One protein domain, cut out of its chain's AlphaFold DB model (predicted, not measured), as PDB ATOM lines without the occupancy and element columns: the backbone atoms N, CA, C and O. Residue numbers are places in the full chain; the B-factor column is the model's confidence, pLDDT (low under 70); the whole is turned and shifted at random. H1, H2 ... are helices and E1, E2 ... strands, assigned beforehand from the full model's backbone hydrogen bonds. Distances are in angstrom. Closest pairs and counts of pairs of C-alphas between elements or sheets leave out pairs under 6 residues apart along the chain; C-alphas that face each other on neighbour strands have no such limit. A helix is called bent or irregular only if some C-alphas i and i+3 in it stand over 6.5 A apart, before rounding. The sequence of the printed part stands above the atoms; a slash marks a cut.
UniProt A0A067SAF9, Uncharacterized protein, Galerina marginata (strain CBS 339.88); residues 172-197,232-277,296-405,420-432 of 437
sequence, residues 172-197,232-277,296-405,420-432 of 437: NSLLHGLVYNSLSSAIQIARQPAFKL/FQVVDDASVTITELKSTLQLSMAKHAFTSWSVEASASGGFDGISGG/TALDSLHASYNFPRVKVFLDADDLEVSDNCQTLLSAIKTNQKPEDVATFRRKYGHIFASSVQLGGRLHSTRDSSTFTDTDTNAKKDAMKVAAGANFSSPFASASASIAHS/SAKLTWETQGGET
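AT A GLANCE: This is residues 172 to 197, 232 to 277, 296 to 405 and 420 to 432 of the 437 residues of an uncharacterized protein of Galerina marginata (strain CBS 339.88) (UniProt A0A067SAF9). A strongly bent antiparallel sheet, E4, E5, E6, E8 and E9, curls round helix H1, with H2 beside H1 inside the curl and H5 packed on the outside. The small hairpin E1 and E2 packs on H1 from the open side, and beyond it the helical hairpin H3 and H4 makes the far end of the long axis. The printed part has 195 residues, with five named helices and nine named strands in the order E1 E2 E3 E4 E5 H1 H2 E6 E7 H3 H4 E8 H5 E9; the class is mixed, helices and strands. It is compact, with a radius of gyration of the C-alphas of 19.0 A, and its outline is elongated, 63 by 37 by 27 A.

IN THESE COORDINATES: E1 is residues 176 to 181, beginning at C-alpha 176 (30.195, 2.261, 23.852). E2 is 186 to 193, E3 195 to 197, E4 232 to 234 and E5 239 to 247, 23.9 A long. H1, 248 to 255, and H2, 260 to 269, follow. E6, 297 to 313, is 33.4 A long and bends by 105 degrees at residue 309. E7 is 319 to 321, H3 323 to 335, 18.4 A long, and H4 338 to 348. E8, 355 to 367, is 29.4 A long and bends by 96 degrees at residue 359. H5, 376 to 391, is 23.3 A long; E9, 426 to 428, ends at C-alpha 428 (32.736, 18.564, 16.127).

HOW THE PARTS SIT: In the branched, twisted sheet, E4 and E5 lie on one side of E6, with N 233 and O 311 at 2.8 A and N 241 and O 304 at 2.9 A. E8 lies on the other side of E6, with N 305 and O 362 at 2.7 A. E9 is antiparallel to E8, with N 363 and O 426 at 2.9 A. H1 touches H2, closest at C-alphas 250 and 263, 5.3 A, at a shallow tilt of 22 degrees, opposite ways. H2 runs along E5, at a height over the sheet of 8.5 A. H5 is on the sheet at a height of 8.8 A, slantwise to E5 at 45 degrees on the local plane. The closest C-alphas of E2 and H1 are 186 and 252, 5.3 A. In the hairpin E1 and E2, N 179 and O 188 are 2.8 A apart. E3 and E7 are antiparallel, with N 196 and O 320 at 2.8 A. H3 touches H4, closest at C-alphas 332 and 340, 5.9 A, at a shallow tilt of 13 degrees, opposite ways. The closest C-alphas of E2 and H4 are 190 and 348, 5.2 A. Every O i to N i+4 pair is within hydrogen-bond range in H1, H3 and H4, 4 of 6 in H2 and 11 of 12 in H5.

THE WHOLE: The C-alphas of Asn 335 and Pro 394 are farthest apart, 65.2 A. Residues 198 to 231, 278 to 295 and 406 to 419 are not printed; the gaps between C-alphas are 12.9, 27.4 and 20.7 A. No link printed whole is long. Residues 334 to 339 and 393 to 398 stand free. Mean pLDDT of the printed part is 80.2; residues 268 to 277, 388 to 405, 420 to 422 and 430 to 432 are under 70.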
ATOM      1  N   ASN A 172      36.462   9.502  22.476       91.12
ATOM      2  CA  ASN A 172      35.369   9.393  21.511       91.12
ATOM      3  C   ASN A 172      34.332   8.317  21.888       91.12
ATOM      4  O   ASN A 172      33.374   8.109  21.149       91.12
ATOM      5  N   SER A 173      34.489   7.647  23.040       94.25
ATOM      6  CA  SER A 173      33.595   6.580  23.523       94.25
ATOM      7  C   SER A 173      33.351   5.463  22.496       94.25
ATOM      8  O   SER A 173      32.251   4.924  22.404       94.25
ATOM      9  N   LEU A 174      34.378   5.088  21.728       93.94
ATOM     10  CA  LEU A 174      34.232   4.192  20.569       93.94
ATOM     11  C   LEU A 174      33.824   2.760  20.937       93.94
ATOM     12  O   LEU A 174      33.286   2.033  20.114       93.94
ATOM     13  N   LEU A 175      34.032   2.367  22.192       94.75
ATOM     14  CA  LEU A 175      33.668   1.048  22.720       94.75
ATOM     15  C   LEU A 175      32.271   1.013  23.367       94.75
ATOM     16  O   LEU A 175      31.866   0.006  23.959       94.75
ATOM     17  N   HIS A 176      31.533   2.121  23.292       95.44
ATOM     18  CA  HIS A 176      30.195   2.261  23.852       95.44
ATOM     19  C   HIS A 176      29.144   2.083  22.756       95.44
ATOM     20  O   HIS A 176      29.291   2.580  21.642       95.44
ATOM     21  N   GLY A 177      28.047   1.398  23.079       92.50
ATOM     22  CA  GLY A 177      26.875   1.402  22.210       92.50
ATOM     23  C   GLY A 177      26.091   2.707  22.319       92.50
ATOM     24  O   GLY A 177      26.430   3.619  23.075       92.50
ATOM     25  N   LEU A 178      24.995   2.786  21.576       90.81
ATOM     26  CA  LEU A 178      24.109   3.943  21.537       90.81
ATOM     27  C   LEU A 178      22.717   3.551  22.031       90.81
ATOM     28  O   LEU A 178      22.156   2.520  21.659       90.81
ATOM     29  N   VAL A 179      22.167   4.376  22.911       89.38
ATOM     30  CA  VAL A 179      20.873   4.202  23.564       89.38
ATOM     31  C   VAL A 179      19.894   5.193  22.955       89.38
ATOM     32  O   VAL A 179      20.178   6.388  22.918       89.38
ATOM     33  N   TYR A 180      18.724   4.724  22.532       84.06
ATOM     34  CA  TYR A 180      17.624   5.623  22.210       84.06
ATOM     35  C   TYR A 180      16.834   5.968  23.471       84.06
ATOM     36  O   TYR A 180      16.384   5.089  24.208       84.06
ATOM     37  N   ASN A 181      16.673   7.263  23.718       81.94
ATOM     38  CA  ASN A 181      15.843   7.786  24.785       81.94
ATOM     39  C   ASN A 181      14.490   8.208  24.205       81.94
ATOM     40  O   ASN A 181      14.388   9.200  23.484       81.94
ATOM     41  N   SER A 182      13.442   7.461  24.553       73.19
ATOM     42  CA  SER A 182      12.080   7.712  24.075       73.19
ATOM     43  C   SER A 182      11.488   9.032  24.570       73.19
ATOM     44  O   SER A 182      10.673   9.621  23.867       73.19
ATOM     45  N   LEU A 183      11.911   9.537  25.736       76.81
ATOM     46  CA  LEU A 183      11.403  10.796  26.292       76.81
ATOM     47  C   LEU A 183      11.909  12.013  25.512       76.81
ATOM     48  O   LEU A 183      11.152  12.944  25.260       76.81
ATOM     49  N   SER A 184      13.187  12.008  25.129       76.12
ATOM     50  CA  SER A 184      13.795  13.093  24.349       76.12
ATOM     51  C   SER A 184      13.768  12.845  22.842       76.12
ATOM     52  O   SER A 184      14.188  13.710  22.078       76.12
ATOM     53  N   SER A 185      13.305  11.669  22.405       77.00
ATOM     54  CA  SER A 185      13.412  11.200  21.021       77.00
ATOM     55  C   SER A 185      14.823  11.325  20.437       77.00
ATOM     56  O   SER A 185      14.990  11.583  19.247       77.00
ATOM     57  N   ALA A 186      15.840  11.141  21.279       83.06
ATOM     58  CA  ALA A 186      17.234  11.360  20.924       83.06
ATOM     59  C   ALA A 186      18.100  10.157  21.288       83.06
ATOM     60  O   ALA A 186      17.818   9.408  22.224       83.06
ATOM     61  N   ILE A 187      19.179  10.003  20.539       89.19
ATOM     62  CA  ILE A 187      20.208   8.999  20.754       89.19
ATOM     63  C   ILE A 187      21.237   9.560  21.720       89.19
ATOM     64  O   ILE A 187      21.509  10.757  21.736       89.19
ATOM     65  N   GLN A 188      21.784   8.690  22.558       90.69
ATOM     66  CA  GLN A 188      22.813   9.020  23.529       90.69
ATOM     67  C   GLN A 188      23.844   7.900  23.579       90.69
ATOM     68  O   GLN A 188      23.522   6.734  23.363       90.69
ATOM     69  N   ILE A 189      25.087   8.245  23.899       92.12
ATOM     70  CA  ILE A 189      26.135   7.254  24.142       92.12
ATOM     71  C   ILE A 189      25.779   6.469  25.411       92.12
ATOM     72  O   ILE A 189      25.354   7.038  26.420       92.12
ATOM     73  N   ALA A 190      25.924   5.147  25.353       93.31
ATOM     74  CA  ALA A 190      25.703   4.269  26.488       93.31
ATOM     75  C   ALA A 190      26.676   4.601  27.623       93.31
ATOM     76  O   ALA A 190      27.825   4.981  27.410       93.31
ATOM     77  N   ARG A 191      26.236   4.429  28.870       88.75
ATOM     78  CA  ARG A 191      27.052   4.813  30.032       88.75
ATOM     79  C   ARG A 191      28.224   3.870  30.291       88.75
ATOM     80  O   ARG A 191      29.123   4.241  31.041       88.75
ATOM     81  N   GLN A 192      28.188   2.658  29.742       93.69
ATOM     82  CA  GLN A 192      29.212   1.642  29.956       93.69
ATOM     83  C   GLN A 192      29.707   1.085  28.617       93.69
ATOM     84  O   GLN A 192      28.888   0.890  27.712       93.69
ATOM     85  N   PRO A 193      31.015   0.797  28.495       94.56
ATOM     86  CA  PRO A 193      31.558   0.172  27.301       94.56
ATOM     87  C   PRO A 193      31.034  -1.261  27.187       94.56
ATOM     88  O   PRO A 193      31.124  -2.063  28.126       94.56
ATOM     89  N   ALA A 194      30.457  -1.576  26.031       93.88
ATOM     90  CA  ALA A 194      29.961  -2.914  25.730       93.88
ATOM     91  C   ALA A 194      31.111  -3.859  25.351       93.88
ATOM     92  O   ALA A 194      31.034  -5.061  25.616       93.88
ATOM     93  N   PHE A 195      32.182  -3.297  24.790       94.44
ATOM     94  CA  PHE A 195      33.324  -4.022  24.251       94.44
ATOM     95  C   PHE A 195      34.644  -3.511  24.831       94.44
ATOM     96  O   PHE A 195      34.710  -2.443  25.441       94.44
ATOM     97  N   LYS A 196      35.696  -4.292  24.628       92.12
ATOM     98  CA  LYS A 196      37.100  -3.928  24.811       92.12
ATOM     99  C   LYS A 196      37.883  -4.450  23.601       92.12
ATOM    100  O   LYS A 196      37.448  -5.407  22.960       92.12
ATOM    101  N   LEU A 197      38.988  -3.789  23.263       90.38
ATOM    102  CA  LEU A 197      39.861  -4.244  22.181       90.38
ATOM    103  C   LEU A 197      40.510  -5.566  22.583       90.38
ATOM    104  O   LEU A 197      40.990  -5.705  23.712       90.38
ATOM    105  N   PHE A 232      42.704   0.168  11.465       90.75
ATOM    106  CA  PHE A 232      42.424   1.493  10.941       90.75
ATOM    107  C   PHE A 232      42.965   1.722   9.534       90.75
ATOM    108  O   PHE A 232      43.981   1.187   9.104       90.75
ATOM    109  N   GLN A 233      42.303   2.630   8.824       91.06
ATOM    110  CA  GLN A 233      42.714   3.117   7.517       91.06
ATOM    111  C   GLN A 233      42.832   4.638   7.548       91.06
ATOM    112  O   GLN A 233      41.877   5.329   7.901       91.06
ATOM    113  N   VAL A 234      43.977   5.177   7.126       88.56
ATOM    114  CA  VAL A 234      44.137   6.627   6.932       88.56
ATOM    115  C   VAL A 234      43.240   7.080   5.781       88.56
ATOM    116  O   VAL A 234      43.305   6.529   4.680       88.56
ATOM    117  N   VAL A 235      42.381   8.064   6.048       85.56
ATOM    118  CA  VAL A 235      41.429   8.624   5.083       85.56
ATOM    119  C   VAL A 235      41.395  10.128   5.291       85.56
ATOM    120  O   VAL A 235      40.803  10.590   6.261       85.56
ATOM    121  N   ASP A 236      41.999  10.865   4.364       81.06
ATOM    122  CA  ASP A 236      42.134  12.328   4.425       81.06
ATOM    123  C   ASP A 236      41.216  13.065   3.432       81.06
ATOM    124  O   ASP A 236      41.287  14.287   3.272       81.06
ATOM    125  N   ASP A 237      40.327  12.330   2.762       78.94
ATOM    126  CA  ASP A 237      39.427  12.883   1.757       78.94
ATOM    127  C   ASP A 237      38.263  13.639   2.409       78.94
ATOM    128  O   ASP A 237      37.362  13.055   3.020       78.94
ATOM    129  N   ALA A 238      38.255  14.960   2.238       82.19
ATOM    130  CA  ALA A 238      37.161  15.797   2.705       82.19
ATOM    131  C   ALA A 238      35.892  15.584   1.857       82.19
ATOM    132  O   ALA A 238      35.949  15.452   0.630       82.19
ATOM    133  N   SER A 239      34.724  15.584   2.503       80.75
ATOM    134  CA  SER A 239      33.432  15.335   1.846       80.75
ATOM    135  C   SER A 239      32.331  16.259   2.362       80.75
ATOM    136  O   SER A 239      32.309  16.615   3.536       80.75
ATOM    137  N   VAL A 240      31.392  16.621   1.482       83.19
ATOM    138  CA  VAL A 240      30.164  17.346   1.845       83.19
ATOM    139  C   VAL A 240      28.964  16.472   1.515       83.19
ATOM    140  O   VAL A 240      28.772  16.087   0.359       83.19
ATOM    141  N   THR A 241      28.131  16.215   2.519       86.19
ATOM    142  CA  THR A 241      26.927  15.394   2.392       86.19
ATOM    143  C   THR A 241      25.713  16.153   2.908       86.19
ATOM    144  O   THR A 241      25.758  16.734   3.992       86.19
ATOM    145  N   ILE A 242      24.620  16.133   2.142       88.88
ATOM    146  CA  ILE A 242      23.335  16.717   2.538       88.88
ATOM    147  C   ILE A 242      22.343  15.590   2.810       88.88
ATOM    148  O   ILE A 242      22.121  14.735   1.956       88.88
ATOM    149  N   THR A 243      21.742  15.601   3.996       91.25
ATOM    150  CA  THR A 243      20.771  14.595   4.444       91.25
ATOM    151  C   THR A 243      19.419  15.255   4.648       91.25
ATOM    152  O   THR A 243      19.345  16.311   5.271       91.25
ATOM    153  N   GLU A 244      18.352  14.642   4.145       91.81
ATOM    154  CA  GLU A 244      16.990  15.069   4.471       91.81
ATOM    155  C   GLU A 244      16.555  14.424   5.786       91.81
ATOM    156  O   GLU A 244      16.752  13.229   6.002       91.81
ATOM    157  N   LEU A 245      15.963  15.223   6.666       92.38
ATOM    158  CA  LEU A 245      15.500  14.811   7.978       92.38
ATOM    159  C   LEU A 245      13.983  14.982   8.049       92.38
ATOM    160  O   LEU A 245      13.461  16.082   7.886       92.38
ATOM    161  N   LYS A 246      13.295  13.881   8.336       90.19
ATOM    162  CA  LYS A 246      11.837  13.768   8.464       90.19
ATOM    163  C   LYS A 246      11.369  13.581   9.905       90.19
ATOM    164  O   LYS A 246      10.171  13.580  10.182       90.19
ATOM    165  N   SER A 247      12.303  13.386  10.838       89.00
ATOM    166  CA  SER A 247      11.991  13.152  12.246       89.00
ATOM    167  C   SER A 247      13.062  13.683  13.205       89.00
ATOM    168  O   SER A 247      14.224  13.880  12.838       89.00
ATOM    169  N   THR A 248      12.688  13.891  14.469       88.75
ATOM    170  CA  THR A 248      13.633  14.267  15.536       88.75
ATOM    171  C   THR A 248      14.673  13.184  15.836       88.75
ATOM    172  O   THR A 248      15.809  13.514  16.177       88.75
ATOM    173  N   LEU A 249      14.336  11.905  15.633       88.19
ATOM    174  CA  LEU A 249      15.283  10.794  15.707       88.19
ATOM    175  C   LEU A 249      16.354  10.941  14.623       88.19
ATOM    176  O   LEU A 249      17.541  10.860  14.928       88.19
ATOM    177  N   GLN A 250      15.946  11.202  13.378       90.25
ATOM    178  CA  GLN A 250      16.873  11.417  12.265       90.25
ATOM    179  C   GLN A 250      17.780  12.619  12.506       90.25
ATOM    180  O   GLN A 250      18.983  12.541  12.262       90.25
ATOM    181  N   LEU A 251      17.230  13.707  13.051       92.38
ATOM    182  CA  LEU A 251      18.029  14.851  13.476       92.38
ATOM    183  C   LEU A 251      19.060  14.459  14.540       92.38
ATOM    184  O   LEU A 251      20.223  14.840  14.434       92.38
ATOM    185  N   SER A 252      18.658  13.687  15.550       92.00
ATOM    186  CA  SER A 252      19.577  13.217  16.585       92.00
ATOM    187  C   SER A 252      20.676  12.321  16.004       92.00
ATOM    188  O   SER A 252      21.846  12.536  16.307       92.00
ATOM    189  N   MET A 253      20.336  11.394  15.106       91.38
ATOM    190  CA  MET A 253      21.309  10.576  14.377       91.38
ATOM    191  C   MET A 253      22.306  11.431  13.589       91.38
ATOM    192  O   MET A 253      23.515  11.246  13.709       91.38
ATOM    193  N   ALA A 254      21.813  12.401  12.819       92.88
ATOM    194  CA  ALA A 254      22.654  13.285  12.021       92.88
ATOM    195  C   ALA A 254      23.591  14.133  12.903       92.88
ATOM    196  O   ALA A 254      24.780  14.280  12.601       92.88
ATOM    197  N   LYS A 255      23.103  14.621  14.053       91.50
ATOM    198  CA  LYS A 255      23.928  15.307  15.064       91.50
ATOM    199  C   LYS A 255      24.973  14.389  15.708       91.50
ATOM    200  O   LYS A 255      26.058  14.860  16.027       91.50
ATOM    201  N   HIS A 256      24.699  13.090  15.815       90.38
ATOM    202  CA  HIS A 256      25.655  12.059  16.242       90.38
ATOM    203  C   HIS A 256      26.525  11.496  15.101       90.38
ATOM    204  O   HIS A 256      27.109  10.428  15.246       90.38
ATOM    205  N   ALA A 257      26.628  12.211  13.974       91.88
ATOM    206  CA  ALA A 257      27.501  11.877  12.842       91.88
ATOM    207  C   ALA A 257      27.210  10.532  12.162       91.88
ATOM    208  O   ALA A 257      28.076   9.965  11.495       91.88
ATOM    209  N   PHE A 258      25.974  10.041  12.264       91.25
ATOM    210  CA  PHE A 258      25.545   8.919  11.439       91.25
ATOM    211  C   PHE A 258      25.585   9.289   9.957       91.25
ATOM    212  O   PHE A 258      25.292  10.422   9.566       91.25
ATOM    213  N   THR A 259      25.902   8.300   9.122       88.44
ATOM    214  CA  THR A 259      25.864   8.462   7.669       88.44
ATOM    215  C   THR A 259      24.445   8.784   7.206       88.44
ATOM    216  O   THR A 259      23.467   8.317   7.795       88.44
ATOM    217  N   SER A 260      24.323   9.533   6.108       85.88
ATOM    218  CA  SER A 260      23.022   9.853   5.508       85.88
ATOM    219  C   SER A 260      22.207   8.603   5.208       85.88
ATOM    220  O   SER A 260      21.010   8.595   5.454       85.88
ATOM    221  N   TRP A 261      22.865   7.521   4.783       82.81
ATOM    222  CA  TRP A 261      22.218   6.229   4.586       82.81
ATOM    223  C   TRP A 261      21.567   5.701   5.866       82.81
ATOM    224  O   TRP A 261      20.388   5.367   5.856       82.81
ATOM    225  N   SER A 262      22.302   5.653   6.981       81.38
ATOM    226  CA  SER A 262      21.754   5.183   8.257       81.38
ATOM    227  C   SER A 262      20.614   6.080   8.742       81.38
ATOM    228  O   SER A 262      19.589   5.584   9.204       81.38
ATOM    229  N   VAL A 263      20.767   7.401   8.601       85.50
ATOM    230  CA  VAL A 263      19.724   8.377   8.946       85.50
ATOM    231  C   VAL A 263      18.467   8.143   8.104       85.50
ATOM    232  O   VAL A 263      17.377   8.002   8.656       85.50
ATOM    233  N   GLU A 264      18.586   8.050   6.784       80.25
ATOM    234  CA  GLU A 264      17.449   7.864   5.880       80.25
ATOM    235  C   GLU A 264      16.794   6.483   6.075       80.25
ATOM    236  O   GLU A 264      15.569   6.398   6.170       80.25
ATOM    237  N   ALA A 265      17.584   5.421   6.264       74.62
ATOM    238  CA  ALA A 265      17.085   4.072   6.544       74.62
ATOM    239  C   ALA A 265      16.255   4.002   7.838       74.62
ATOM    240  O   ALA A 265      15.256   3.274   7.890       74.62
ATOM    241  N   SER A 266      16.601   4.805   8.854       76.75
ATOM    242  CA  SER A 266      15.851   4.875  10.118       76.75
ATOM    243  C   SER A 266      14.385   5.291   9.949       76.75
ATOM    244  O   SER A 266      13.560   4.937  10.789       76.75
ATOM    245  N   ALA A 267      14.021   5.968   8.849       71.50
ATOM    246  CA  ALA A 267      12.621   6.275   8.546       71.50
ATOM    247  C   ALA A 267      11.777   5.004   8.374       71.50
ATOM    248  O   ALA A 267      10.600   4.993   8.724       71.50
ATOM    249  N   SER A 268      12.379   3.946   7.827       63.94
ATOM    250  CA  SER A 268      11.704   2.676   7.540       63.94
ATOM    251  C   SER A 268      11.842   1.652   8.669       63.94
ATOM    252  O   SER A 268      10.928   0.861   8.887       63.94
ATOM    253  N   GLY A 269      12.966   1.676   9.396       62.78
ATOM    254  CA  GLY A 269      13.322   0.663  10.396       62.78
ATOM    255  C   GLY A 269      13.302   1.129  11.854       62.78
ATOM    256  O   GLY A 269      13.499   0.313  12.751       62.78
ATOM    257  N   GLY A 270      13.087   2.421  12.123       68.56
ATOM    258  CA  GLY A 270      13.320   3.000  13.450       68.56
ATOM    259  C   GLY A 270      14.798   2.942  13.855       68.56
ATOM    260  O   GLY A 270      15.663   2.659  13.032       68.56
ATOM    261  N   PHE A 271      15.098   3.213  15.129       66.75
ATOM    262  CA  PHE A 271      16.474   3.171  15.650       66.75
ATOM    263  C   PHE A 271      17.044   1.744  15.732       66.75
ATOM    264  O   PHE A 271      18.211   1.524  15.420       66.75
ATOM    265  N   ASP A 272      16.201   0.774  16.096       59.50
ATOM    266  CA  ASP A 272      16.598  -0.627  16.293       59.50
ATOM    267  C   ASP A 272      16.687  -1.425  14.975       59.50
ATOM    268  O   ASP A 272      17.254  -2.514  14.953       59.50
ATOM    269  N   GLY A 273      16.140  -0.905  13.865       56.09
ATOM    270  CA  GLY A 273      16.151  -1.561  12.549       56.09
ATOM    271  C   GLY A 273      17.348  -1.212  11.659       56.09
ATOM    272  O   GLY A 273      17.419  -1.667  10.520       56.09
ATOM    273  N   ILE A 274      18.293  -0.404  12.147       55.16
ATOM    274  CA  ILE A 274      19.465   0.052  11.386       55.16
ATOM    275  C   ILE A 274      20.608  -0.953  11.565       55.16
ATOM    276  O   ILE A 274      21.632  -0.657  12.171       55.16
ATOM    277  N   SER A 275      20.451  -2.171  11.046       49.97
ATOM    278  CA  SER A 275      21.547  -3.144  10.971       49.97
ATOM    279  C   SER A 275      22.238  -3.039   9.608       49.97
ATOM    280  O   SER A 275      22.085  -3.894   8.734       49.97
ATOM    281  N   GLY A 276      22.966  -1.944   9.388       40.88
ATOM    282  CA  GLY A 276      23.837  -1.778   8.223       40.88
ATOM    283  C   GLY A 276      25.083  -2.657   8.341       40.88
ATOM    284  O   GLY A 276      26.165  -2.148   8.601       40.88
ATOM    285  N   GLY A 277      24.917  -3.973   8.202       40.97
ATOM    286  CA  GLY A 277      25.983  -4.970   8.281       40.97
ATOM    287  C   GLY A 277      25.398  -6.375   8.400       40.97
ATOM    288  O   GLY A 277      25.059  -6.820   9.491       40.97
ATOM    289  N   THR A 296       8.751  13.008  16.617       79.31
ATOM    290  CA  THR A 296       8.057  14.169  16.072       79.31
ATOM    291  C   THR A 296       8.464  14.383  14.621       79.31
ATOM    292  O   THR A 296       9.656  14.335  14.302       79.31
ATOM    293  N   ALA A 297       7.471  14.627  13.762       82.50
ATOM    294  CA  ALA A 297       7.700  14.982  12.371       82.50
ATOM    295  C   ALA A 297       8.589  16.229  12.286       82.50
ATOM    296  O   ALA A 297       8.419  17.190  13.036       82.50
ATOM    297  N   LEU A 298       9.542  16.181  11.369       86.06
ATOM    298  CA  LEU A 298      10.503  17.235  11.085       86.06
ATOM    299  C   LEU A 298      10.569  17.387   9.562       86.06
ATOM    300  O   LEU A 298      10.254  16.443   8.845       86.06
ATOM    301  N   ASP A 299      10.935  18.559   9.065       89.94
ATOM    302  CA  ASP A 299      11.234  18.749   7.646       89.94
ATOM    303  C   ASP A 299      12.413  19.712   7.541       89.94
ATOM    304  O   ASP A 299      12.259  20.936   7.512       89.94
ATOM    305  N   SER A 300      13.612  19.140   7.576       92.12
ATOM    306  CA  SER A 300      14.855  19.902   7.576       92.12
ATOM    307  C   SER A 300      15.908  19.219   6.711       92.12
ATOM    308  O   SER A 300      15.936  18.001   6.557       92.12
ATOM    309  N   LEU A 301      16.840  20.011   6.200       92.50
ATOM    310  CA  LEU A 301      18.060  19.544   5.569       92.50
ATOM    311  C   LEU A 301      19.240  19.701   6.528       92.50
ATOM    312  O   LEU A 301      19.361  20.695   7.248       92.50
ATOM    313  N   HIS A 302      20.127  18.712   6.520       93.56
ATOM    314  CA  HIS A 302      21.334  18.673   7.329       93.56
ATOM    315  C   HIS A 302      22.565  18.549   6.438       93.56
ATOM    316  O   HIS A 302      22.789  17.510   5.815       93.56
ATOM    317  N   ALA A 303      23.370  19.606   6.399       90.75
ATOM    318  CA  ALA A 303      24.666  19.617   5.746       90.75
ATOM    319  C   ALA A 303      25.744  19.131   6.710       90.75
ATOM    320  O   ALA A 303      25.813  19.581   7.852       90.75
ATOM    321  N   SER A 304      26.615  18.258   6.219       90.12
ATOM    322  CA  SER A 304      27.767  17.728   6.935       90.12
ATOM    323  C   SER A 304      29.002  17.863   6.059       90.12
ATOM    324  O   SER A 304      29.083  17.218   5.019       90.12
ATOM    325  N   TYR A 305      29.956  18.683   6.481       87.88
ATOM    326  CA  TYR A 305      31.282  18.786   5.896       87.88
ATOM    327  C   TYR A 305      32.264  18.029   6.788       87.88
ATOM    328  O   TYR A 305      32.559  18.450   7.906       87.88
ATOM    329  N   ASN A 306      32.738  16.884   6.310       87.38
ATOM    330  CA  ASN A 306      33.631  16.006   7.047       87.38
ATOM    331  C   ASN A 306      35.071  16.183   6.555       87.38
ATOM    332  O   ASN A 306      35.321  16.157   5.351       87.38
ATOM    333  N   PHE A 307      35.997  16.285   7.503       87.31
ATOM    334  CA  PHE A 307      37.447  16.286   7.328       87.31
ATOM    335  C   PHE A 307      38.014  15.080   8.091       87.31
ATOM    336  O   PHE A 307      38.554  15.244   9.193       87.31
ATOM    337  N   PRO A 308      37.800  13.850   7.586       87.94
ATOM    338  CA  PRO A 308      38.324  12.660   8.235       87.94
ATOM    339  C   PRO A 308      39.858  12.686   8.227       87.94
ATOM    340  O   PRO A 308      40.484  13.354   7.408       87.94
ATOM    341  N   ARG A 309      40.443  11.966   9.181       86.75
ATOM    342  CA  ARG A 309      41.873  11.628   9.228       86.75
ATOM    343  C   ARG A 309      42.073  10.124   9.169       86.75
ATOM    344  O   ARG A 309      43.012   9.612   8.566       86.75
ATOM    345  N   VAL A 310      41.178   9.396   9.827       90.94
ATOM    346  CA  VAL A 310      41.257   7.948   9.928       90.94
ATOM    347  C   VAL A 310      39.865   7.342  10.018       90.94
ATOM    348  O   VAL A 310      38.943   7.928  10.587       90.94
ATOM    349  N   LYS A 311      39.712   6.155   9.447       93.19
ATOM    350  CA  LYS A 311      38.560   5.284   9.620       93.19
ATOM    351  C   LYS A 311      38.986   4.107  10.488       93.19
ATOM    352  O   LYS A 311      39.892   3.379  10.107       93.19
ATOM    353  N   VAL A 312      38.339   3.948  11.635       92.69
ATOM    354  CA  VAL A 312      38.572   2.855  12.582       92.69
ATOM    355  C   VAL A 312      37.544   1.756  12.330       92.69
ATOM    356  O   VAL A 312      36.362   2.053  12.099       92.69
ATOM    357  N   PHE A 313      37.991   0.506  12.356       92.19
ATOM    358  CA  PHE A 313      37.156  -0.685  12.265       92.19
ATOM    359  C   PHE A 313      37.041  -1.329  13.650       92.19
ATOM    360  O   PHE A 313      37.972  -1.308  14.447       92.19
ATOM    361  N   LEU A 314      35.827  -1.761  13.984       91.25
ATOM    362  CA  LEU A 314      35.423  -2.225  15.309       91.25
ATOM    363  C   LEU A 314      34.510  -3.437  15.130       91.25
ATOM    364  O   LEU A 314      33.304  -3.385  15.391       91.25
ATOM    365  N   ASP A 315      35.076  -4.507  14.587       85.19
ATOM    366  CA  ASP A 315      34.348  -5.728  14.271       85.19
ATOM    367  C   ASP A 315      34.593  -6.845  15.300       85.19
ATOM    368  O   ASP A 315      35.147  -6.639  16.381       85.19
ATOM    369  N   ALA A 316      34.080  -8.038  14.997       84.75
ATOM    370  CA  ALA A 316      34.192  -9.190  15.879       84.75
ATOM    371  C   ALA A 316      35.616  -9.761  15.949       84.75
ATOM    372  O   ALA A 316      35.894 -10.527  16.876       84.75
ATOM    373  N   ASP A 317      36.495  -9.421  15.006       82.38
ATOM    374  CA  ASP A 317      37.885  -9.861  14.993       82.38
ATOM    375  C   ASP A 317      38.717  -8.991  15.940       82.38
ATOM    376  O   ASP A 317      39.491  -9.551  16.720       82.38
ATOM    377  N   ASP A 318      38.425  -7.691  16.019       82.06
ATOM    378  CA  ASP A 318      39.127  -6.731  16.886       82.06
ATOM    379  C   ASP A 318      38.555  -6.600  18.303       82.06
ATOM    380  O   ASP A 318      39.244  -6.140  19.217       82.06
ATOM    381  N   LEU A 319      37.292  -6.980  18.520       90.94
ATOM    382  CA  LEU A 319      36.591  -6.724  19.781       90.94
ATOM    383  C   LEU A 319      36.241  -7.979  20.569       90.94
ATOM    384  O   LEU A 319      35.777  -8.989  20.043       90.94
ATOM    385  N   GLU A 320      36.354  -7.868  21.887       91.44
ATOM    386  CA  GLU A 320      35.772  -8.805  22.836       91.44
ATOM    387  C   GLU A 320      34.752  -8.095  23.735       91.44
ATOM    388  O   GLU A 320      34.808  -6.887  23.976       91.44
ATOM    389  N   VAL A 321      33.767  -8.845  24.224       92.81
ATOM    390  CA  VAL A 321      32.733  -8.305  25.111       92.81
ATOM    391  C   VAL A 321      33.367  -7.928  26.453       92.81
ATOM    392  O   VAL A 321      34.169  -8.683  27.003       92.81
ATOM    393  N   SER A 322      33.006  -6.767  27.003       93.81
ATOM    394  CA  SER A 322      33.513  -6.352  28.314       93.81
ATOM    395  C   SER A 322      33.018  -7.293  29.420       93.81
ATOM    396  O   SER A 322      31.896  -7.797  29.362       93.81
ATOM    397  N   ASP A 323      33.815  -7.509  30.470       93.94
ATOM    398  CA  ASP A 323      33.491  -8.494  31.519       93.94
ATOM    399  C   ASP A 323      32.144  -8.184  32.210       93.94
ATOM    400  O   ASP A 323      31.326  -9.067  32.500       93.94
ATOM    401  N   ASN A 324      31.857  -6.891  32.392       91.19
ATOM    402  CA  ASN A 324      30.585  -6.402  32.925       91.19
ATOM    403  C   ASN A 324      29.409  -6.692  31.977       91.19
ATOM    404  O   ASN A 324      28.302  -7.011  32.429       91.19
ATOM    405  N   CYS A 325      29.621  -6.555  30.666       93.69
ATOM    406  CA  CYS A 325      28.615  -6.829  29.646       93.69
ATOM    407  C   CYS A 325      28.344  -8.336  29.558       93.69
ATOM    408  O   CYS A 325      27.189  -8.768  29.612       93.69
ATOM    409  N   GLN A 326      29.405  -9.143  29.573       93.75
ATOM    410  CA  GLN A 326      29.353 -10.601  29.552       93.75
ATOM    411  C   GLN A 326      28.583 -11.180  30.746       93.75
ATOM    412  O   GLN A 326      27.790 -12.115  30.590       93.75
ATOM    413  N   THR A 327      28.761 -10.599  31.934       92.00
ATOM    414  CA  THR A 327      28.031 -10.998  33.145       92.00
ATOM    415  C   THR A 327      26.521 -10.812  32.969       92.00
ATOM    416  O   THR A 327      25.741 -11.730  33.227       92.00
ATOM    417  N   LEU A 328      26.095  -9.647  32.467       90.75
ATOM    418  CA  LEU A 328      24.674  -9.359  32.265       90.75
ATOM    419  C   LEU A 328      24.074 -10.193  31.124       90.75
ATOM    420  O   LEU A 328      22.951 -10.674  31.247       90.75
ATOM    421  N   LEU A 329      24.831 -10.430  30.049       91.19
ATOM    422  CA  LEU A 329      24.423 -11.333  28.968       91.19
ATOM    423  C   LEU A 329      24.195 -12.759  29.471       91.19
ATOM    424  O   LEU A 329      23.223 -13.403  29.082       91.19
ATOM    425  N   SER A 330      25.064 -13.249  30.353       92.25
ATOM    426  CA  SER A 330      24.935 -14.584  30.943       92.25
ATOM    427  C   SER A 330      23.682 -14.685  31.825       92.25
ATOM    428  O   SER A 330      22.948 -15.674  31.747       92.25
ATOM    429  N   ALA A 331      23.375 -13.629  32.587       89.56
ATOM    430  CA  ALA A 331      22.144 -13.535  33.369       89.56
ATOM    431  C   ALA A 331      20.892 -13.536  32.476       89.56
ATOM    432  O   ALA A 331      19.959 -14.287  32.744       89.56
ATOM    433  N   ILE A 332      20.896 -12.782  31.370       90.56
ATOM    434  CA  ILE A 332      19.788 -12.764  30.399       90.56
ATOM    435  C   ILE A 332      19.576 -14.143  29.776       90.56
ATOM    436  O   ILE A 332      18.442 -14.607  29.702       90.56
ATOM    437  N   LYS A 333      20.654 -14.817  29.353       90.38
ATOM    438  CA  LYS A 333      20.574 -16.166  28.768       90.38
ATOM    439  C   LYS A 333      19.972 -17.180  29.741       90.38
ATOM    440  O   LYS A 333      19.249 -18.071  29.307       90.38
ATOM    441  N   THR A 334      20.257 -17.023  31.031       91.56
ATOM    442  CA  THR A 334      19.777 -17.920  32.091       91.56
ATOM    443  C   THR A 334      18.335 -17.617  32.494       91.56
ATOM    444  O   THR A 334      17.507 -18.519  32.552       91.56
ATOM    445  N   ASN A 335      18.029 -16.348  32.769       88.75
ATOM    446  CA  ASN A 335      16.758 -15.943  33.370       88.75
ATOM    447  C   ASN A 335      15.669 -15.631  32.337       88.75
ATOM    448  O   ASN A 335      14.490 -15.701  32.668       88.75
ATOM    449  N   GLN A 336      16.061 -15.223  31.123       87.38
ATOM    450  CA  GLN A 336      15.179 -14.805  30.021       87.38
ATOM    451  C   GLN A 336      14.141 -13.739  30.414       87.38
ATOM    452  O   GLN A 336      13.027 -13.690  29.894       87.38
ATOM    453  N   LYS A 337      14.523 -12.859  31.341       86.69
ATOM    454  CA  LYS A 337      13.666 -11.815  31.897       86.69
ATOM    455  C   LYS A 337      13.645 -10.559  31.016       86.69
ATOM    456  O   LYS A 337      14.715 -10.019  30.712       86.69
ATOM    457  N   PRO A 338      12.464 -10.028  30.651       82.75
ATOM    458  CA  PRO A 338      12.356  -8.773  29.905       82.75
ATOM    459  C   PRO A 338      13.032  -7.583  30.606       82.75
ATOM    460  O   PRO A 338      13.633  -6.732  29.948       82.75
ATOM    461  N   GLU A 339      12.988  -7.532  31.939       88.50
ATOM    462  CA  GLU A 339      13.636  -6.496  32.747       88.50
ATOM    463  C   GLU A 339      15.171  -6.513  32.644       88.50
ATOM    464  O   GLU A 339      15.808  -5.449  32.662       88.50
ATOM    465  N   ASP A 340      15.767  -7.696  32.467       86.75
ATOM    466  CA  ASP A 340      17.211  -7.856  32.288       86.75
ATOM    467  C   ASP A 340      17.625  -7.339  30.899       86.75
ATOM    468  O   ASP A 340      18.605  -6.600  30.780       86.75
ATOM    469  N   VAL A 341      16.819  -7.611  29.863       86.44
ATOM    470  CA  VAL A 341      17.019  -7.080  28.499       86.44
ATOM    471  C   VAL A 341      16.878  -5.556  28.466       86.44
ATOM    472  O   VAL A 341      17.714  -4.865  27.879       86.44
ATOM    473  N   ALA A 342      15.859  -5.001  29.128       84.69
ATOM    474  CA  ALA A 342      15.682  -3.552  29.233       84.69
ATOM    475  C   ALA A 342      16.862  -2.892  29.967       84.69
ATOM    476  O   ALA A 342      17.348  -1.830  29.569       84.69
ATOM    477  N   THR A 343      17.369  -3.539  31.019       89.81
ATOM    478  CA  THR A 343      18.551  -3.075  31.752       89.81
ATOM    479  C   THR A 343      19.815  -3.144  30.900       89.81
ATOM    480  O   THR A 343      20.614  -2.207  30.944       89.81
ATOM    481  N   PHE A 344      19.979  -4.194  30.098       90.75
ATOM    482  CA  PHE A 344      21.087  -4.326  29.157       90.75
ATOM    483  C   PHE A 344      21.086  -3.207  28.123       90.75
ATOM    484  O   PHE A 344      22.069  -2.475  28.025       90.75
ATOM    485  N   ARG A 345      19.956  -2.989  27.442       87.50
ATOM    486  CA  ARG A 345      19.815  -1.923  26.439       87.50
ATOM    487  C   ARG A 345      20.088  -0.538  27.015       87.50
ATOM    488  O   ARG A 345      20.744   0.277  26.378       87.50
ATOM    489  N   ARG A 346      19.646  -0.281  28.250       87.81
ATOM    490  CA  ARG A 346      19.912   0.981  28.959       87.81
ATOM    491  C   ARG A 346      21.391   1.162  29.326       87.81
ATOM    492  O   ARG A 346      21.868   2.294  29.345       87.81
ATOM    493  N   LYS A 347      22.099   0.084  29.678       92.25
ATOM    494  CA  LYS A 347      23.507   0.145  30.114       92.25
ATOM    495  C   LYS A 347      24.494   0.187  28.953       92.25
ATOM    496  O   LYS A 347      25.436   0.972  29.023       92.25
ATOM    497  N   TYR A 348      24.262  -0.634  27.931       92.75
ATOM    498  CA  TYR A 348      25.231  -0.922  26.870       92.75
ATOM    499  C   TYR A 348      24.804  -0.438  25.484       92.75
ATOM    500  O   TYR A 348      25.659  -0.333  24.612       92.75
ATOM    501  N   GLY A 349      23.532  -0.083  25.280       89.50
ATOM    502  CA  GLY A 349      23.024   0.387  23.990       89.50
ATOM    503  C   GLY A 349      22.126  -0.617  23.271       89.50
ATOM    504  O   GLY A 349      21.990  -1.772  23.671       89.50
ATOM    505  N   HIS A 350      21.486  -0.130  22.210       83.62
ATOM    506  CA  HIS A 350      20.694  -0.924  21.267       83.62
ATOM    507  C   HIS A 350      21.507  -1.230  20.008       83.62
ATOM    508  O   HIS A 350      21.400  -2.322  19.459       83.62
ATOM    509  N   ILE A 351      22.344  -0.280  19.587       85.56
ATOM    510  CA  ILE A 351      23.216  -0.397  18.419       85.56
ATOM    511  C   ILE A 351      24.662  -0.084  18.803       85.56
ATOM    512  O   ILE A 351      24.917   0.613  19.789       85.56
ATOM    513  N   PHE A 352      25.600  -0.572  18.002       89.44
ATOM    514  CA  PHE A 352      27.030  -0.329  18.151       89.44
ATOM    515  C   PHE A 352      27.622   0.057  16.793       89.44
ATOM    516  O   PHE A 352      27.229  -0.501  15.768       89.44
ATOM    517  N   ALA A 353      28.531   1.030  16.778       89.38
ATOM    518  CA  ALA A 353      29.167   1.489  15.550       89.38
ATOM    519  C   ALA A 353      30.389   0.614  15.241       89.38
ATOM    520  O   ALA A 353      31.439   0.781  15.848       89.38
ATOM    521  N   SER A 354      30.257  -0.297  14.275       89.25
ATOM    522  CA  SER A 354      31.357  -1.173  13.843       89.25
ATOM    523  C   SER A 354      32.398  -0.478  12.962       89.25
ATOM    524  O   SER A 354      33.439  -1.049  12.651       89.25
ATOM    525  N   SER A 355      32.133   0.753  12.524       90.44
ATOM    526  CA  SER A 355      33.115   1.578  11.834       90.44
ATOM    527  C   SER A 355      32.857   3.054  12.094       90.44
ATOM    528  O   SER A 355      31.714   3.512  12.022       90.44
ATOM    529  N   VAL A 356      33.926   3.797  12.388       92.62
ATOM    530  CA  VAL A 356      33.855   5.212  12.765       92.62
ATOM    531  C   VAL A 356      34.924   6.004  12.019       92.62
ATOM    532  O   VAL A 356      36.087   5.613  11.986       92.62
ATOM    533  N   GLN A 357      34.538   7.133  11.424       93.06
ATOM    534  CA  GLN A 357      35.485   8.111  10.890       93.06
ATOM    535  C   GLN A 357      35.820   9.141  11.969       93.06
ATOM    536  O   GLN A 357      34.920   9.760  12.536       93.06
ATOM    537  N   LEU A 358      37.110   9.329  12.230       92.56
ATOM    538  CA  LEU A 358      37.629  10.293  13.192       92.56
ATOM    539  C   LEU A 358      38.322  11.434  12.453       92.56
ATOM    540  O   LEU A 358      39.053  11.209  11.486       92.56
ATOM    541  N   GLY A 359      38.098  12.659  12.915       89.75
ATOM    542  CA  GLY A 359      38.627  13.872  12.303       89.75
ATOM    543  C   GLY A 359      37.846  15.106  12.741       89.75
ATOM    544  O   GLY A 359      37.304  15.149  13.847       89.75
ATOM    545  N   GLY A 360      37.794  16.110  11.868       87.31
ATOM    546  CA  GLY A 360      36.970  17.301  12.049       87.31
ATOM    547  C   GLY A 360      35.652  17.198  11.287       87.31
ATOM    548  O   GLY A 360      35.577  16.585  10.223       87.31
ATOM    549  N   ARG A 361      34.604  17.833  11.804       87.56
ATOM    550  CA  ARG A 361      33.308  17.926  11.133       87.56
ATOM    551  C   ARG A 361      32.661  19.277  11.386       87.56
ATOM    552  O   ARG A 361      32.536  19.710  12.528       87.56
ATOM    553  N   LEU A 362      32.188  19.904  10.317       88.50
ATOM    554  CA  LEU A 362      31.323  21.078  10.361       88.50
ATOM    555  C   LEU A 362      29.932  20.644   9.921       88.50
ATOM    556  O   LEU A 362      29.789  19.971   8.904       88.50
ATOM    557  N   HIS A 363      28.894  21.007  10.661       90.38
ATOM    558  CA  HIS A 363      27.534  20.665  10.269       90.38
ATOM    559  C   HIS A 363      26.560  21.823  10.462       90.38
ATOM    560  O   HIS A 363      26.770  22.707  11.289       90.38
ATOM    561  N   SER A 364      25.503  21.839   9.658       90.94
ATOM    562  CA  SER A 364      24.459  22.859   9.702       90.94
ATOM    563  C   SER A 364      23.111  22.216   9.429       90.94
ATOM    564  O   SER A 364      22.990  21.383   8.536       90.94
ATOM    565  N   THR A 365      22.091  22.603  10.189       92.12
ATOM    566  CA  THR A 365      20.714  22.144   9.972       92.12
ATOM    567  C   THR A 365      19.836  23.340   9.650       92.12
ATOM    568  O   THR A 365      19.928  24.370  10.321       92.12
ATOM    569  N   ARG A 366      18.988  23.217   8.628       89.06
ATOM    570  CA  ARG A 366      18.018  24.243   8.234       89.06
ATOM    571  C   ARG A 366      16.693  23.613   7.865       89.06
ATOM    572  O   ARG A 366      16.675  22.559   7.245       89.06
ATOM    573  N   ASP A 367      15.599  24.278   8.207       89.06
ATOM    574  CA  ASP A 367      14.271  23.825   7.804       89.06
ATOM    575  C   ASP A 367      14.139  23.846   6.284       89.06
ATOM    576  O   ASP A 367      14.572  24.795   5.622       89.06
ATOM    577  N   SER A 368      13.530  22.809   5.714       84.56
ATOM    578  CA  SER A 368      13.396  22.663   4.262       84.56
ATOM    579  C   SER A 368      12.552  23.781   3.644       84.56
ATOM    580  O   SER A 368      12.659  24.035   2.448       84.56
ATOM    581  N   SER A 369      11.709  24.452   4.434       81.62
ATOM    582  CA  SER A 369      10.916  25.620   4.026       81.62
ATOM    583  C   SER A 369      11.750  26.887   3.813       81.62
ATOM    584  O   SER A 369      11.268  27.834   3.198       81.62
ATOM    585  N   THR A 370      12.999  26.919   4.293       79.12
ATOM    586  CA  THR A 370      13.912  28.048   4.043       79.12
ATOM    587  C   THR A 370      14.396  28.118   2.594       79.12
ATOM    588  O   THR A 370      14.872  29.167   2.161       79.12
ATOM    589  N   PHE A 371      14.240  27.028   1.843       77.38
ATOM    590  CA  PHE A 371      14.542  26.944   0.421       77.38
ATOM    591  C   PHE A 371      13.252  27.110  -0.385       77.38
ATOM    592  O   PHE A 371      12.228  26.506  -0.061       77.38
ATOM    593  N   THR A 372      13.303  27.938  -1.427       77.19
ATOM    594  CA  THR A 372      12.135  28.312  -2.239       77.19
ATOM    595  C   THR A 372      11.686  27.214  -3.198       77.19
ATOM    596  O   THR A 372      10.531  27.216  -3.618       77.19
ATOM    597  N   ASP A 373      12.574  26.281  -3.542       77.81
ATOM    598  CA  ASP A 373      12.261  25.179  -4.447       77.81
ATOM    599  C   ASP A 373      11.243  24.221  -3.833       77.81
ATOM    600  O   ASP A 373      11.244  23.972  -2.633       77.81
ATOM    601  N   THR A 374      10.368  23.637  -4.644       76.00
ATOM    602  CA  THR A 374       9.439  22.595  -4.175       76.00
ATOM    603  C   THR A 374      10.023  21.191  -4.305       76.00
ATOM    604  O   THR A 374       9.536  20.269  -3.658       76.00
ATOM    605  N   ASP A 375      11.059  21.026  -5.131       85.06
ATOM    606  CA  ASP A 375      11.756  19.759  -5.336       85.06
ATOM    607  C   ASP A 375      12.847  19.548  -4.279       85.06
ATOM    608  O   ASP A 375      13.715  20.398  -4.076       85.06
ATOM    609  N   THR A 376      12.823  18.400  -3.601       83.19
ATOM    610  CA  THR A 376      13.768  18.097  -2.520       83.19
ATOM    611  C   THR A 376      15.217  18.024  -3.005       83.19
ATOM    612  O   THR A 376      16.114  18.433  -2.268       83.19
ATOM    613  N   ASN A 377      15.475  17.532  -4.221       82.06
ATOM    614  CA  ASN A 377      16.843  17.452  -4.736       82.06
ATOM    615  C   ASN A 377      17.379  18.845  -5.065       82.06
ATOM    616  O   ASN A 377      18.500  19.151  -4.673       82.06
ATOM    617  N   ALA A 378      16.551  19.720  -5.642       77.44
ATOM    618  CA  ALA A 378      16.893  21.125  -5.845       77.44
ATOM    619  C   ALA A 378      17.235  21.825  -4.518       77.44
ATOM    620  O   ALA A 378      18.258  22.504  -4.426       77.44
ATOM    621  N   LYS A 379      16.469  21.579  -3.441       83.19
ATOM    622  CA  LYS A 379      16.812  22.099  -2.103       83.19
ATOM    623  C   LYS A 379      18.144  21.548  -1.579       83.19
ATOM    624  O   LYS A 379      18.934  22.297  -1.000       83.19
ATOM    625  N   LYS A 380      18.407  20.245  -1.756       83.56
ATOM    626  CA  LYS A 380      19.680  19.614  -1.359       83.56
ATOM    627  C   LYS A 380      20.854  20.219  -2.130       83.56
ATOM    628  O   LYS A 380      21.875  20.534  -1.518       83.56
ATOM    629  N   ASP A 381      20.696  20.433  -3.432       80.12
ATOM    630  CA  ASP A 381      21.704  21.064  -4.282       80.12
ATOM    631  C   ASP A 381      21.944  22.520  -3.872       80.12
ATOM    632  O   ASP A 381      23.093  22.913  -3.677       80.12
ATOM    633  N   ALA A 382      20.887  23.294  -3.608       77.06
ATOM    634  CA  ALA A 382      21.003  24.657  -3.093       77.06
ATOM    635  C   ALA A 382      21.750  24.707  -1.748       77.06
ATOM    636  O   ALA A 382      22.648  25.533  -1.561       77.06
ATOM    637  N   MET A 383      21.448  23.794  -0.816       83.06
ATOM    638  CA  MET A 383      22.166  23.704   0.460       83.06
ATOM    639  C   MET A 383      23.635  23.311   0.267       83.06
ATOM    640  O   MET A 383      24.507  23.837   0.959       83.06
ATOM    641  N   LYS A 384      23.928  22.409  -0.673       81.94
ATOM    642  CA  LYS A 384      25.294  21.993  -1.009       81.94
ATOM    643  C   LYS A 384      26.103  23.138  -1.611       81.94
ATOM    644  O   LYS A 384      27.250  23.340  -1.216       81.94
ATOM    645  N   VAL A 385      25.501  23.916  -2.511       74.69
ATOM    646  CA  VAL A 385      26.108  25.127  -3.078       74.69
ATOM    647  C   VAL A 385      26.360  26.160  -1.981       74.69
ATOM    648  O   VAL A 385      27.474  26.666  -1.879       74.69
ATOM    649  N   ALA A 386      25.382  26.421  -1.105       70.94
ATOM    650  CA  ALA A 386      25.550  27.327   0.033       70.94
ATOM    651  C   ALA A 386      26.661  26.858   0.986       70.94
ATOM    652  O   ALA A 386      27.453  27.666   1.472       70.94
ATOM    653  N   ALA A 387      26.763  25.545   1.212       74.06
ATOM    654  CA  ALA A 387      27.836  24.968   2.003       74.06
ATOM    655  C   ALA A 387      29.205  25.205   1.365       74.06
ATOM    656  O   ALA A 387      30.100  25.681   2.052       74.06
ATOM    657  N   GLY A 388      29.353  24.953   0.062       68.38
ATOM    658  CA  GLY A 388      30.594  25.226  -0.667       68.38
ATOM    659  C   GLY A 388      30.975  26.709  -0.668       68.38
ATOM    660  O   GLY A 388      32.121  27.049  -0.377       68.38
ATOM    661  N   ALA A 389      30.004  27.595  -0.913       64.88
ATOM    662  CA  ALA A 389      30.212  29.041  -0.966       64.88
ATOM    663  C   ALA A 389      30.714  29.628   0.367       64.88
ATOM    664  O   ALA A 389      31.550  30.533   0.369       64.88
ATOM    665  N   ASN A 390      30.254  29.095   1.508       60.31
ATOM    666  CA  ASN A 390      30.699  29.537   2.833       60.31
ATOM    667  C   ASN A 390      32.197  29.289   3.091       60.31
ATOM    668  O   ASN A 390      32.788  30.002   3.900       60.31
ATOM    669  N   PHE A 391      32.820  28.326   2.405       58.59
ATOM    670  CA  PHE A 391      34.251  28.025   2.546       58.59
ATOM    671  C   PHE A 391      35.106  28.537   1.383       58.59
ATOM    672  O   PHE A 391      36.327  28.535   1.486       58.59
ATOM    673  N   SER A 392      34.496  29.019   0.297       46.78
ATOM    674  CA  SER A 392      35.205  29.560  -0.871       46.78
ATOM    675  C   SER A 392      35.408  31.084  -0.824       46.78
ATOM    676  O   SER A 392      35.663  31.699  -1.860       46.78
ATOM    677  N   SER A 393      35.242  31.733   0.338       35.12
ATOM    678  CA  SER A 393      35.341  33.197   0.426       35.12
ATOM    679  C   SER A 393      36.804  33.696   0.353       35.12
ATOM    680  O   SER A 393      37.680  33.084   0.968       35.12
ATOM    681  N   PRO A 394      37.101  34.830  -0.323       30.69
ATOM    682  CA  PRO A 394      38.475  35.306  -0.556       30.69
ATOM    683  C   PRO A 394      39.257  35.748   0.692       30.69
ATOM    684  O   PRO A 394      40.443  36.043   0.584       30.69
ATOM    685  N   PHE A 395      38.602  35.836   1.854       31.31
ATOM    686  CA  PHE A 395      39.215  36.263   3.116       31.31
ATOM    687  C   PHE A 395      39.386  35.121   4.132       31.31
ATOM    688  O   PHE A 395      40.010  35.327   5.168       31.31
ATOM    689  N   ALA A 396      38.904  33.910   3.830       33.47
ATOM    690  CA  ALA A 396      39.122  32.715   4.647       33.47
ATOM    691  C   ALA A 396      40.316  31.906   4.107       33.47
ATOM    692  O   ALA A 396      40.188  30.762   3.675       33.47
ATOM    693  N   SER A 397      41.500  32.521   4.063       35.00
ATOM    694  CA  SER A 397      42.735  31.840   3.670       35.00
ATOM    695  C   SER A 397      43.338  31.095   4.864       35.00
ATOM    696  O   SER A 397      44.080  31.696   5.635       35.00
ATOM    697  N   ALA A 398      42.997  29.815   5.020       31.20
ATOM    698  CA  ALA A 398      43.861  28.723   5.501       31.20
ATOM    699  C   ALA A 398      42.981  27.551   5.973       31.20
ATOM    700  O   ALA A 398      42.290  27.662   6.980       31.20
ATOM    701  N   SER A 399      43.069  26.411   5.279       33.41
ATOM    702  CA  SER A 399      42.429  25.119   5.613       33.41
ATOM    703  C   SER A 399      40.984  24.902   5.133       33.41
ATOM    704  O   SER A 399      40.142  24.415   5.877       33.41
ATOM    705  N   ALA A 400      40.693  25.181   3.861       30.14
ATOM    706  CA  ALA A 400      39.548  24.573   3.180       30.14
ATOM    707  C   ALA A 400      40.053  23.782   1.965       30.14
ATOM    708  O   ALA A 400      40.177  24.311   0.862       30.14
ATOM    709  N   SER A 401      40.388  22.506   2.170       35.06
ATOM    710  CA  SER A 401      40.498  21.543   1.074       35.06
ATOM    711  C   SER A 401      39.096  21.341   0.504       35.06
ATOM    712  O   SER A 401      38.235  20.769   1.161       35.06
ATOM    713  N   ILE A 402      38.837  21.879  -0.691       35.47
ATOM    714  CA  ILE A 402      37.536  21.781  -1.361       35.47
ATOM    715  C   ILE A 402      37.203  20.297  -1.566       35.47
ATOM    716  O   ILE A 402      37.828  19.614  -2.376       35.47
ATOM    717  N   ALA A 403      36.221  19.810  -0.804       36.50
ATOM    718  CA  ALA A 403      35.705  18.453  -0.881       36.50
ATOM    719  C   ALA A 403      35.326  18.050  -2.313       36.50
ATOM    720  O   ALA A 403      34.586  18.753  -3.009       36.50
ATOM    721  N   HIS A 404      35.756  16.854  -2.717       32.94
ATOM    722  CA  HIS A 404      35.294  16.206  -3.936       32.94
ATOM    723  C   HIS A 404      33.806  15.870  -3.762       32.94
ATOM    724  O   HIS A 404      33.439  14.882  -3.134       32.94
ATOM    725  N   SER A 405      32.913  16.701  -4.298       34.97
ATOM    726  CA  SER A 405      31.486  16.391  -4.309       34.97
ATOM    727  C   SER A 405      30.945  16.549  -5.727       34.97
ATOM    728  O   SER A 405      30.788  17.650  -6.244       34.97
ATOM    729  N   SER A 420      20.050  33.844  -0.162       42.81
ATOM    730  CA  SER A 420      21.360  33.783   0.510       42.81
ATOM    731  C   SER A 420      21.185  33.081   1.868       42.81
ATOM    732  O   SER A 420      21.034  33.716   2.913       42.81
ATOM    733  N   ALA A 421      21.126  31.751   1.870       51.09
ATOM    734  CA  ALA A 421      21.087  30.970   3.091       51.09
ATOM    735  C   ALA A 421      22.489  31.003   3.710       51.09
ATOM    736  O   ALA A 421      23.302  30.112   3.490       51.09
ATOM    737  N   LYS A 422      22.790  32.057   4.479       62.03
ATOM    738  CA  LYS A 422      23.962  32.082   5.361       62.03
ATOM    739  C   LYS A 422      23.852  30.887   6.301       62.03
ATOM    740  O   LYS A 422      23.037  30.932   7.222       62.03
ATOM    741  N   LEU A 423      24.607  29.817   6.055       72.31
ATOM    742  CA  LEU A 423      24.630  28.656   6.944       72.31
ATOM    743  C   LEU A 423      25.370  29.009   8.235       72.31
ATOM    744  O   LEU A 423      26.402  29.679   8.212       72.31
ATOM    745  N   THR A 424      24.824  28.549   9.355       79.88
ATOM    746  CA  THR A 424      25.481  28.615  10.665       79.88
ATOM    747  C   THR A 424      26.081  27.248  10.927       79.88
ATOM    748  O   THR A 424      25.355  26.254  10.860       79.88
ATOM    749  N   TRP A 425      27.384  27.201  11.174       81.25
ATOM    750  CA  TRP A 425      28.116  25.954  11.352       81.25
ATOM    751  C   TRP A 425      28.319  25.646  12.830       81.25
ATOM    752  O   TRP A 425      28.747  26.503  13.598       81.25
ATOM    753  N   GLU A 426      28.037  24.406  13.202       83.81
ATOM    754  CA  GLU A 426      28.461  23.795  14.457       83.81
ATOM    755  C   GLU A 426      29.665  22.887  14.175       83.81
ATOM    756  O   GLU A 426      29.716  22.208  13.143       83.81
ATOM    757  N   THR A 427      30.640  22.869  15.083       83.94
ATOM    758  CA  THR A 427      31.885  22.106  14.927       83.94
ATOM    759  C   THR A 427      31.908  20.889  15.852       83.94
ATOM    760  O   THR A 427      31.421  20.927  16.981       83.94
ATOM    761  N   GLN A 428      32.454  19.777  15.361       83.25
ATOM    762  CA  GLN A 428      32.736  18.564  16.127       83.25
ATOM    763  C   GLN A 428      34.164  18.116  15.807       83.25
ATOM    764  O   GLN A 428      34.509  17.936  14.638       83.25
ATOM    765  N   GLY A 429      34.989  17.937  16.840       75.69
ATOM    766  CA  GLY A 429      36.414  17.653  16.670       75.69
ATOM    767  C   GLY A 429      37.227  18.863  16.191       75.69
ATOM    768  O   GLY A 429      36.696  19.956  15.983       75.69
ATOM    769  N   GLY A 430      38.537  18.659  16.044       63.41
ATOM    770  CA  GLY A 430      39.501  19.737  15.801       63.41
ATOM    771  C   GLY A 430      39.696  20.658  17.013       63.41
ATOM    772  O   GLY A 430      39.087  20.479  18.069       63.41
ATOM    773  N   GLU A 431      40.564  21.659  16.869       56.00
ATOM    774  CA  GLU A 431      40.735  22.698  17.884       56.00
ATOM    775  C   GLU A 431      39.620  23.741  17.736       56.00
ATOM    776  O   GLU A 431      39.699  24.679  16.944       56.00
ATOM    777  N   THR A 432      38.534  23.560  18.490       48.72
ATOM    778  CA  THR A 432      37.322  24.393  18.387       48.72
ATOM    779  C   THR A 432      37.548  25.862  18.764       48.72
ATOM    780  O   THR A 432      36.769  26.717  18.346       48.72
TER     781      THR A 432